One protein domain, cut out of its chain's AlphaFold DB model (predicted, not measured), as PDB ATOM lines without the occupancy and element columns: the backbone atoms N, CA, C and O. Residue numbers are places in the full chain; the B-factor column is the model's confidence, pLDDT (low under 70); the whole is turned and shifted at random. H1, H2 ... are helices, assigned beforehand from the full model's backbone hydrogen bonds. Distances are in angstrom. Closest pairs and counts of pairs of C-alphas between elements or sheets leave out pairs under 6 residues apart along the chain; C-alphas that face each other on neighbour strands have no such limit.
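AT A GLANCE: This is residues 26 to 99 of the 211 residues of an uncharacterized protein of Betaproteobacteria bacterium SG8_41 (UniProt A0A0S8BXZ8). A long helix, H1, runs along one side of a loose rod, and the returning helices H4 and H5 run back in succession along it, while H2 stands across H4 at the far end with the four-residue H3 beside it. H4 meets H1 near the end of H1, and H5 packs on residues 30 to 38 of H1. The printed part has 74 residues with five named helices, in order H1 to H5, and no named strand; the class is all helix. It is loose, with a radius of gyration of the C-alphas of 15.1 A and spans of 48 by 19 by 17 A.

HOW THE PARTS SIT: H1, residues 26 to 47, touches H5, residues 88 to 97, opposite ways at 37 degrees, only just a steep tilt; their closest C-alphas, Ala 34 and Ser 90, are 4.5 A apart. With residues 42 to 46 alone, H1 touches H4, residues 69 to 86, opposite ways at a shallow tilt of 9 degrees, closest at the C-alphas of Ile 42 and Ile 80, 6.7 A. H2, residues 52 to 60, touches residues 69 to 76 of H4 about perpendicular, at 87 degrees, closest at the C-alphas of Pro 53 and Thr 72, 6.3 A. H2 also touches H3, residues 64 to 67, closest at the C-alphas of Pro 53 and Tyr 65, 5.5 A. H4 and H5 meet only through their link. In H1, H2, H4 and H5 every O i to N i+4 pair is within hydrogen-bond range; H3 is too short for one.

IN THESE COORDINATES: H1 begins at C-alpha 26 (33.669, -45.387, 42.318) and is 31.4 A long. H2 is 11.8 A, H3 5.1 A, H4 25.1 A and H5 14.4 A, ending at C-alpha 97 (27.009, -51.238, 37.371).

THE WHOLE: The C-alphas farthest apart, Thr 26 and Arg 67, are 48.3 A apart. The printed part has no cut, its four links are tight, and no printed residue is under 70 in pLDDT.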
ATOM      1  N   THR A  26      34.407 -44.707  43.395       86.00
ATOM      2  CA  THR A  26      33.669 -45.387  42.318       86.00
ATOM      3  C   THR A  26      32.174 -45.440  42.626       86.00
ATOM      4  O   THR A  26      31.360 -45.106  41.767       86.00
ATOM      5  N   ASP A  27      31.801 -45.784  43.860       83.81
ATOM      6  CA  ASP A  27      30.401 -45.866  44.285       83.81
ATOM      7  C   ASP A  27      29.716 -44.490  44.220       83.81
ATOM      8  O   ASP A  27      28.601 -44.369  43.703       83.81
ATOM      9  N   VAL A  28      30.408 -43.426  44.651       86.94
ATOM     10  CA  VAL A  28      29.916 -42.041  44.530       86.94
ATOM     11  C   VAL A  28      29.717 -41.656  43.063       86.94
ATOM     12  O   VAL A  28      28.684 -41.081  42.713       86.94
ATOM     13  N   SER A  29      30.660 -42.019  42.192       88.50
ATOM     14  CA  SER A  29      30.588 -41.722  40.756       88.50
ATOM     15  C   SER A  29      29.434 -42.459  40.068       88.50
ATOM     16  O   SER A  29      28.694 -41.855  39.291       88.50
ATOM     17  N   ILE A  30      29.220 -43.741  40.393       86.81
ATOM     18  CA  ILE A  30      28.097 -44.540  39.879       86.81
ATOM     19  C   ILE A  30      26.761 -43.928  40.308       86.81
ATOM     20  O   ILE A  30      25.851 -43.802  39.489       86.81
ATOM     21  N   LEU A  31      26.632 -43.528  41.576       85.69
ATOM     22  CA  LEU A  31      25.414 -42.899  42.086       85.69
ATOM     23  C   LEU A  31      25.149 -41.539  41.431       85.69
ATOM     24  O   LEU A  31      24.001 -41.242  41.098       85.69
ATOM     25  N   ALA A  32      26.187 -40.725  41.226       87.50
ATOM     26  CA  ALA A  32      26.066 -39.445  40.537       87.50
ATOM     27  C   ALA A  32      25.589 -39.640  39.092       87.50
ATOM     28  O   ALA A  32      24.586 -39.049  38.695       87.50
ATOM     29  N   LEU A  33      26.226 -40.551  38.348       90.75
ATOM     30  CA  LEU A  33      25.836 -40.889  36.980       90.75
ATOM     31  C   LEU A  33      24.390 -41.399  36.907       90.75
ATOM     32  O   LEU A  33      23.604 -40.936  36.080       90.75
ATOM     33  N   ALA A  34      24.019 -42.321  37.797       89.06
ATOM     34  CA  ALA A  34      22.675 -42.884  37.859       89.06
ATOM     35  C   ALA A  34      21.610 -41.800  38.112       89.06
ATOM     36  O   ALA A  34      20.548 -41.824  37.487       89.06
ATOM     37  N   ARG A  35      21.907 -40.820  38.976       88.38
ATOM     38  CA  ARG A  35      21.032 -39.664  39.238       88.38
ATOM     39  C   ARG A  35      20.940 -38.717  38.046       88.38
ATOM     40  O   ARG A  35      19.845 -38.256  37.744       88.38
ATOM     41  N   SER A  36      22.047 -38.446  37.358       91.12
ATOM     42  CA  SER A  36      22.043 -37.608  36.155       91.12
ATOM     43  C   SER A  36      21.200 -38.228  35.042       91.12
ATOM     44  O   SER A  36      20.389 -37.535  34.432       91.12
ATOM     45  N   ILE A  37      21.327 -39.538  34.815       91.88
ATOM     46  CA  ILE A  37      20.511 -40.248  33.821       91.88
ATOM     47  C   ILE A  37      19.031 -40.207  34.212       91.88
ATOM     48  O   ILE A  37      18.187 -39.895  33.376       91.88
ATOM     49  N   GLU A  38      18.704 -40.476  35.478       91.44
ATOM     50  CA  GLU A  38      17.325 -40.397  35.970       91.44
ATOM     51  C   GLU A  38      16.731 -38.992  35.791       91.44
ATOM     52  O   GLU A  38      15.606 -38.865  35.310       91.44
ATOM     53  N   PHE A  39      17.504 -37.943  36.086       93.06
ATOM     54  CA  PHE A  39      17.097 -36.559  35.851       93.06
ATOM     55  C   PHE A  39      16.797 -36.297  34.373       93.06
ATOM     56  O   PHE A  39      15.730 -35.779  34.057       93.06
ATOM     57  N   VAL A  40      17.692 -36.700  33.466       94.94
ATOM     58  CA  VAL A  40      17.502 -36.532  32.015       94.94
ATOM     59  C   VAL A  40      16.259 -37.278  31.531       94.94
ATOM     60  O   VAL A  40      15.455 -36.713  30.789       94.94
ATOM     61  N   VAL A  41      16.057 -38.522  31.977       92.19
ATOM     62  CA  VAL A  41      14.888 -39.331  31.602       92.19
ATOM     63  C   VAL A  41      13.595 -38.694  32.105       92.19
ATOM     64  O   VAL A  41      12.628 -38.599  31.347       92.19
ATOM     65  N   ILE A  42      13.556 -38.245  33.359       92.50
ATOM     66  CA  ILE A  42      12.352 -37.660  33.957       92.50
ATOM     67  C   ILE A  42      12.055 -36.292  33.352       92.50
ATOM     68  O   ILE A  42      10.919 -36.047  32.947       92.50
ATOM     69  N   PHE A  43      13.061 -35.428  33.228       95.00
ATOM     70  CA  PHE A  43      12.907 -34.111  32.622       95.00
ATOM     71  C   PHE A  43      12.483 -34.220  31.152       95.00
ATOM     72  O   PHE A  43      11.517 -33.580  30.741       95.00
ATOM     73  N   GLY A  44      13.121 -35.104  30.379       95.06
ATOM     74  CA  GLY A  44      12.718 -35.390  29.001       95.06
ATOM     75  C   GLY A  44      11.292 -35.937  28.911       95.06
ATOM     76  O   GLY A  44      10.506 -35.497  28.072       95.06
ATOM     77  N   SER A  45      10.906 -36.835  29.823       92.25
ATOM     78  CA  SER A  45       9.534 -37.356  29.891       92.25
ATOM     79  C   SER A  45       8.516 -36.269  30.242       92.25
ATOM     80  O   SER A  45       7.418 -36.280  29.692       92.25
ATOM     81  N   ALA A  46       8.870 -35.332  31.126       94.25
ATOM     82  CA  ALA A  46       8.028 -34.201  31.503       94.25
ATOM     83  C   ALA A  46       7.881 -33.187  30.358       94.25
ATOM     84  O   ALA A  46       6.783 -32.691  30.124       94.25
ATOM     85  N   LEU A  47       8.942 -32.934  29.588       96.44
ATOM     86  CA  LEU A  47       8.871 -32.094  28.389       96.44
ATOM     87  C   LEU A  47       7.937 -32.704  27.329       96.44
ATOM     88  O   LEU A  47       7.180 -31.996  26.670       96.44
ATOM     89  N   LEU A  48       7.941 -34.035  27.213       95.00
ATOM     90  CA  LEU A  48       7.077 -34.794  26.308       95.00
ATOM     91  C   LEU A  48       5.682 -35.100  26.884       95.00
ATOM     92  O   LEU A  48       4.895 -35.779  26.220       95.00
ATOM     93  N   LEU A  49       5.331 -34.599  28.077       94.69
ATOM     94  CA  LEU A  49       4.025 -34.812  28.729       94.69
ATOM     95  C   LEU A  49       2.809 -34.634  27.796       94.69
ATOM     96  O   LEU A  49       1.970 -35.538  27.774       94.69
ATOM     97  N   PRO A  50       2.686 -33.558  26.990       93.88
ATOM     98  CA  PRO A  50       1.530 -33.404  26.102       93.88
ATOM     99  C   PRO A  50       1.494 -34.442  24.966       93.88
ATOM    100  O   PRO A  50       0.431 -34.756  24.431       93.88
ATOM    101  N   VAL A  51       2.634 -35.021  24.597       95.69
ATOM    102  CA  VAL A  51       2.718 -36.011  23.515       95.69
ATOM    103  C   VAL A  51       2.455 -37.431  24.036       95.69
ATOM    104  O   VAL A  51       1.985 -38.294  23.292       95.69
ATOM    105  N   TRP A  52       2.673 -37.686  25.329       91.88
ATOM    106  CA  TRP A  52       2.537 -39.020  25.916       91.88
ATOM    107  C   TRP A  52       1.176 -39.710  25.706       91.88
ATOM    108  O   TRP A  52       1.194 -40.903  25.402       91.88
ATOM    109  N   PRO A  53      -0.001 -39.052  25.811       92.06
ATOM    110  CA  PRO A  53      -1.282 -39.709  25.530       92.06
ATOM    111  C   PRO A  53      -1.390 -40.245  24.098       92.06
ATOM    112  O   PRO A  53      -2.006 -41.289  23.883       92.06
ATOM    113  N   VAL A  54      -0.760 -39.567  23.131       94.44
ATOM    114  CA  VAL A  54      -0.694 -40.002  21.728       94.44
ATOM    115  C   VAL A  54       0.216 -41.220  21.594       94.44
ATOM    116  O   VAL A  54      -0.180 -42.214  20.988       94.44
ATOM    117  N   ILE A  55       1.392 -41.189  22.230       91.25
ATOM    118  CA  ILE A  55       2.318 -42.332  22.257       91.25
ATOM    119  C   ILE A  55       1.643 -43.545  22.906       91.25
ATOM    120  O   ILE A  55       1.678 -44.639  22.348       91.25
ATOM    121  N   ALA A  56       0.977 -43.364  24.048       87.88
ATOM    122  CA  ALA A  56       0.263 -44.434  24.742       87.88
ATOM    123  C   ALA A  56      -0.851 -45.033  23.872       87.88
ATOM    124  O   ALA A  56      -0.956 -46.258  23.776       87.88
ATOM    125  N   ALA A  57      -1.637 -44.193  23.189       90.81
ATOM    126  CA  ALA A  57      -2.660 -44.648  22.252       90.81
ATOM    127  C   ALA A  57      -2.065 -45.450  21.083       90.81
ATOM    128  O   ALA A  57      -2.617 -46.488  20.724       90.81
ATOM    129  N   ALA A  58      -0.930 -45.014  20.527       90.12
ATOM    130  CA  ALA A  58      -0.254 -45.698  19.426       90.12
ATOM    131  C   ALA A  58       0.350 -47.048  19.855       90.12
ATOM    132  O   ALA A  58       0.139 -48.062  19.190       90.12
ATOM    133  N   VAL A  59       1.055 -47.080  20.993       85.06
ATOM    134  CA  VAL A  59       1.723 -48.285  21.517       85.06
ATOM    135  C   VAL A  59       0.711 -49.339  21.961       85.06
ATOM    136  O   VAL A  59       0.902 -50.527  21.704       85.06
ATOM    137  N   LEU A  60      -0.373 -48.923  22.620       84.69
ATOM    138  CA  LEU A  60      -1.393 -49.844  23.123       84.69
ATOM    139  C   LEU A  60      -2.509 -50.126  22.118       84.69
ATOM    140  O   LEU A  60      -3.276 -51.060  22.333       84.69
ATOM    141  N   ARG A  61      -2.571 -49.364  21.017       87.19
ATOM    142  CA  ARG A  61      -3.660 -49.390  20.028       87.19
ATOM    143  C   ARG A  61      -5.039 -49.177  20.666       87.19
ATOM    144  O   ARG A  61      -6.031 -49.763  20.247       87.19
ATOM    145  N   GLU A  62      -5.100 -48.320  21.684       88.56
ATOM    146  CA  GLU A  62      -6.315 -48.025  22.445       88.56
ATOM    147  C   GLU A  62      -6.637 -46.523  22.377       88.56
ATOM    148  O   GLU A  62      -5.958 -45.687  22.968       88.56
ATOM    149  N   GLY A  63      -7.726 -46.149  21.701       90.69
ATOM    150  CA  GLY A  63      -8.141 -44.740  21.576       90.69
ATOM    151  C   GLY A  63      -8.669 -44.104  22.874       90.69
ATOM    152  O   GLY A  63      -8.975 -42.913  22.909       90.69
ATOM    153  N   VAL A  64      -8.807 -44.878  23.958       90.06
ATOM    154  CA  VAL A  64      -9.287 -44.386  25.264       90.06
ATOM    155  C   VAL A  64      -8.369 -43.289  25.817       90.06
ATOM    156  O   VAL A  64      -8.870 -42.321  26.389       90.06
ATOM    157  N   TYR A  65      -7.057 -43.390  25.580       89.44
ATOM    158  CA  TYR A  65      -6.068 -42.416  26.053       89.44
ATOM    159  C   TYR A  65      -6.262 -41.021  25.445       89.44
ATOM    160  O   TYR A  65      -6.085 -40.030  26.155       89.44
ATOM    161  N   LEU A  66      -6.694 -40.949  24.179       93.69
ATOM    162  CA  LEU A  66      -7.007 -39.698  23.483       93.69
ATOM    163  C   LEU A  66      -8.379 -39.151  23.883       93.69
ATOM    164  O   LEU A  66      -8.503 -37.969  24.188       93.69
ATOM    165  N   ARG A  67      -9.405 -40.008  23.967       95.00
ATOM    166  CA  ARG A  67     -10.758 -39.579  24.377       95.00
ATOM    167  C   ARG A  67     -10.781 -38.976  25.781       95.00
ATOM    168  O   ARG A  67     -11.552 -38.064  26.048       95.00
ATOM    169  N   ARG A  68      -9.930 -39.479  26.680       94.12
ATOM    170  CA  ARG A  68      -9.786 -38.987  28.057       94.12
ATOM    171  C   ARG A  68      -8.474 -38.232  28.263       94.12
ATOM    172  O   ARG A  68      -7.884 -38.332  29.335       94.12
ATOM    173  N   TYR A  69      -8.032 -37.464  27.265       94.19
ATOM    174  CA  TYR A  69      -6.716 -36.816  27.230       94.19
ATOM    175  C   TYR A  69      -6.320 -36.124  28.544       94.19
ATOM    176  O   TYR A  69      -5.274 -36.434  29.104       94.19
ATOM    177  N   ARG A  70      -7.181 -35.257  29.100       94.88
ATOM    178  CA  ARG A  70      -6.907 -34.545  30.367       94.88
ATOM    179  C   ARG A  70      -6.693 -35.489  31.551       94.88
ATOM    180  O   ARG A  70      -5.766 -35.300  32.334       94.88
ATOM    181  N   ALA A  71      -7.528 -36.518  31.672       93.12
ATOM    182  CA  ALA A  71      -7.397 -37.509  32.734       93.12
ATOM    183  C   ALA A  71      -6.142 -38.375  32.540       93.12
ATOM    184  O   ALA A  71      -5.450 -38.677  33.511       93.12
ATOM    185  N   THR A  72      -5.824 -38.740  31.294       93.12
ATOM    186  CA  THR A  72      -4.586 -39.442  30.938       93.12
ATOM    187  C   THR A  72      -3.365 -38.613  31.324       93.12
ATOM    188  O   THR A  72      -2.465 -39.130  31.978       93.12
ATOM    189  N   LEU A  73      -3.367 -37.320  30.999       94.88
ATOM    190  CA  LEU A  73      -2.285 -36.395  31.317       94.88
ATOM    191  C   LEU A  73      -2.086 -36.273  32.834       94.88
ATOM    192  O   LEU A  73      -0.975 -36.457  33.315       94.88
ATOM    193  N   ALA A  74      -3.165 -36.097  33.604       94.56
ATOM    194  CA  ALA A  74      -3.097 -36.060  35.067       94.56
ATOM    195  C   ALA A  74      -2.526 -37.361  35.667       94.56
ATOM    196  O   ALA A  74      -1.732 -37.321  36.609       94.56
ATOM    197  N   ARG A  75      -2.894 -38.528  35.115       92.88
ATOM    198  CA  ARG A  75      -2.313 -39.820  35.522       92.88
ATOM    199  C   ARG A  75      -0.833 -39.920  35.165       92.88
ATOM    200  O   ARG A  75      -0.056 -40.413  35.973       92.88
ATOM    201  N   MET A  76      -0.432 -39.439  33.991       94.19
ATOM    202  CA  MET A  76       0.971 -39.420  33.566       94.19
ATOM    203  C   MET A  76       1.817 -38.488  34.431       94.19
ATOM    204  O   MET A  76       2.919 -38.863  34.814       94.19
ATOM    205  N   THR A  77       1.295 -37.328  34.828       94.88
ATOM    206  CA  THR A  77       1.975 -36.444  35.783       94.88
ATOM    207  C   THR A  77       2.190 -37.148  37.121       94.88
ATOM    208  O   THR A  77       3.313 -37.175  37.620       94.88
ATOM    209  N   LYS A  78       1.150 -37.792  37.675       94.56
ATOM    210  CA  LYS A  78       1.278 -38.600  38.901       94.56
ATOM    211  C   LYS A  78       2.306 -39.720  38.741       94.56
ATOM    212  O   LYS A  78       3.108 -39.935  39.641       94.56
ATOM    213  N   HIS A  79       2.319 -40.390  37.590       93.75
ATOM    214  CA  HIS A  79       3.299 -41.422  37.272       93.75
ATOM    215  C   HIS A  79       4.732 -40.875  37.271       93.75
ATOM    216  O   HIS A  79       5.596 -41.467  37.910       93.75
ATOM    217  N   ILE A  80       4.988 -39.742  36.613       93.31
ATOM    218  CA  ILE A  80       6.315 -39.112  36.571       93.31
ATOM    219  C   ILE A  80       6.777 -38.712  37.976       93.31
ATOM    220  O   ILE A  80       7.912 -39.004  38.346       93.31
ATOM    221  N   LEU A  81       5.896 -38.110  38.780       93.56
ATOM    222  CA  LEU A  81       6.203 -37.763  40.171       93.56
ATOM    223  C   LEU A  81       6.516 -39.012  41.002       93.56
ATOM    224  O   LEU A  81       7.498 -39.040  41.739       93.56
ATOM    225  N   ALA A  82       5.735 -40.079  40.843       91.94
ATOM    226  CA  ALA A  82       5.990 -41.335  41.532       91.94
ATOM    227  C   ALA A  82       7.313 -41.981  41.096       91.94
ATOM    228  O   ALA A  82       8.038 -42.495  41.941       91.94
ATOM    229  N   VAL A  83       7.672 -41.920  39.808       91.12
ATOM    230  CA  VAL A  83       8.993 -42.350  39.318       91.12
ATOM    231  C   VAL A  83      10.094 -41.506  39.961       91.12
ATOM    232  O   VAL A  83      11.052 -42.068  40.483       91.12
ATOM    233  N   TRP A  84       9.941 -40.184  40.006       90.94
ATOM    234  CA  TRP A  84      10.905 -39.284  40.640       90.94
ATOM    235  C   TRP A  84      11.140 -39.609  42.120       90.94
ATOM    236  O   TRP A  84      12.287 -39.704  42.559       90.94
ATOM    237  N   HIS A  85      10.071 -39.835  42.886       89.75
ATOM    238  CA  HIS A  85      10.176 -40.181  44.305       89.75
ATOM    239  C   HIS A  85      10.696 -41.601  44.529       89.75
ATOM    240  O   HIS A  85      11.550 -41.821  45.386       89.75
ATOM    241  N   ALA A  86      10.205 -42.567  43.751       86.44
ATOM    242  CA  ALA A  86      10.593 -43.960  43.898       86.44
ATOM    243  C   ALA A  86      12.000 -44.238  43.365       86.44
ATOM    244  O   ALA A  86      12.544 -45.278  43.710       86.44
ATOM    245  N   ARG A  87      12.589 -43.363  42.544       88.12
ATOM    246  CA  ARG A  87      13.935 -43.504  41.968       88.12
ATOM    247  C   ARG A  87      14.239 -44.870  41.312       88.12
ATOM    248  O   ARG A  87      15.278 -45.481  41.587       88.12
ATOM    249  N   PRO A  88      13.330 -45.438  40.496       86.12
ATOM    250  CA  PRO A  88      13.516 -46.778  39.955       86.12
ATOM    251  C   PRO A  88      14.635 -46.837  38.904       86.12
ATOM    252  O   PRO A  88      15.241 -47.895  38.737       86.12
ATOM    253  N   VAL A  89      14.930 -45.732  38.204       86.00
ATOM    254  CA  VAL A  89      15.944 -45.707  37.137       86.00
ATOM    255  C   VAL A  89      17.337 -45.734  37.741       86.00
ATOM    256  O   VAL A  89      18.154 -46.566  37.344       86.00
ATOM    257  N   SER A  90      17.600 -44.884  38.738       85.44
ATOM    258  CA  SER A  90      18.907 -44.878  39.394       85.44
ATOM    259  C   SER A  90      19.189 -46.211  40.087       85.44
ATOM    260  O   SER A  90      20.275 -46.759  39.913       85.44
ATOM    261  N   ARG A  91      18.192 -46.817  40.749       83.81
ATOM    262  CA  ARG A  91      18.319 -48.185  41.281       83.81
ATOM    263  C   ARG A  91      18.632 -49.215  40.200       83.81
ATOM    264  O   ARG A  91      19.510 -50.046  40.388       83.81
ATOM    265  N   MET A  92      17.947 -49.186  39.060       83.50
ATOM    266  CA  MET A  92      18.239 -50.132  37.980       83.50
ATOM    267  C   MET A  92      19.688 -49.989  37.483       83.50
ATOM    268  O   MET A  92      20.392 -50.987  37.335       83.50
ATOM    269  N   ILE A  93      20.142 -48.755  37.254       84.69
ATOM    270  CA  ILE A  93      21.490 -48.466  36.745       84.69
ATOM    271  C   ILE A  93      22.550 -48.891  37.756       84.69
ATOM    272  O   ILE A  93      23.496 -49.593  37.400       84.69
ATOM    273  N   THR A  94      22.375 -48.538  39.029       82.56
ATOM    274  CA  THR A  94      23.315 -48.937  40.073       82.56
ATOM    275  C   THR A  94      23.381 -50.466  40.204       82.56
ATOM    276  O   THR A  94      24.474 -50.986  40.394       82.56
ATOM    277  N   ARG A  95      22.287 -51.222  39.993       78.25
ATOM    278  CA  ARG A  95      22.301 -52.705  40.038       78.25
ATOM    279  C   ARG A  95      23.132 -53.275  38.902       78.25
ATOM    280  O   ARG A  95      23.839 -54.267  39.065       78.25
ATOM    281  N   TRP A  96      23.016 -52.657  37.735       80.25
ATOM    282  CA  TRP A  96      23.730 -53.097  36.552       80.25
ATOM    283  C   TRP A  96      25.237 -52.829  36.659       80.25
ATOM    284  O   TRP A  96      26.026 -53.701  36.295       80.25
ATOM    285  N   LEU A  97      25.617 -51.676  37.223       82.25
ATOM    286  CA  LEU A  97      27.009 -51.238  37.371       82.25
ATOM    287  C   LEU A  97      27.711 -51.774  38.632       82.25
ATOM    288  O   LEU A  97      28.938 -51.812  38.669       82.25
ATOM    289  N   THR A  98      26.969 -52.197  39.661       78.19
ATOM    290  CA  THR A  98      27.563 -52.753  40.889       78.19
ATOM    291  C   THR A  98      27.997 -54.213  40.673       78.19
ATOM    292  O   THR A  98      27.213 -55.006  40.136       78.19
ATOM    293  N   PRO A  99      29.217 -54.608  41.102       72.75
ATOM    294  CA  PRO A  99      29.703 -55.984  40.988       72.75
ATOM    295  C   PRO A  99      28.820 -57.010  41.711       72.75
ATOM    296  O   PRO A  99      28.315 -56.748  42.803       72.75
TER     297      PRO A  99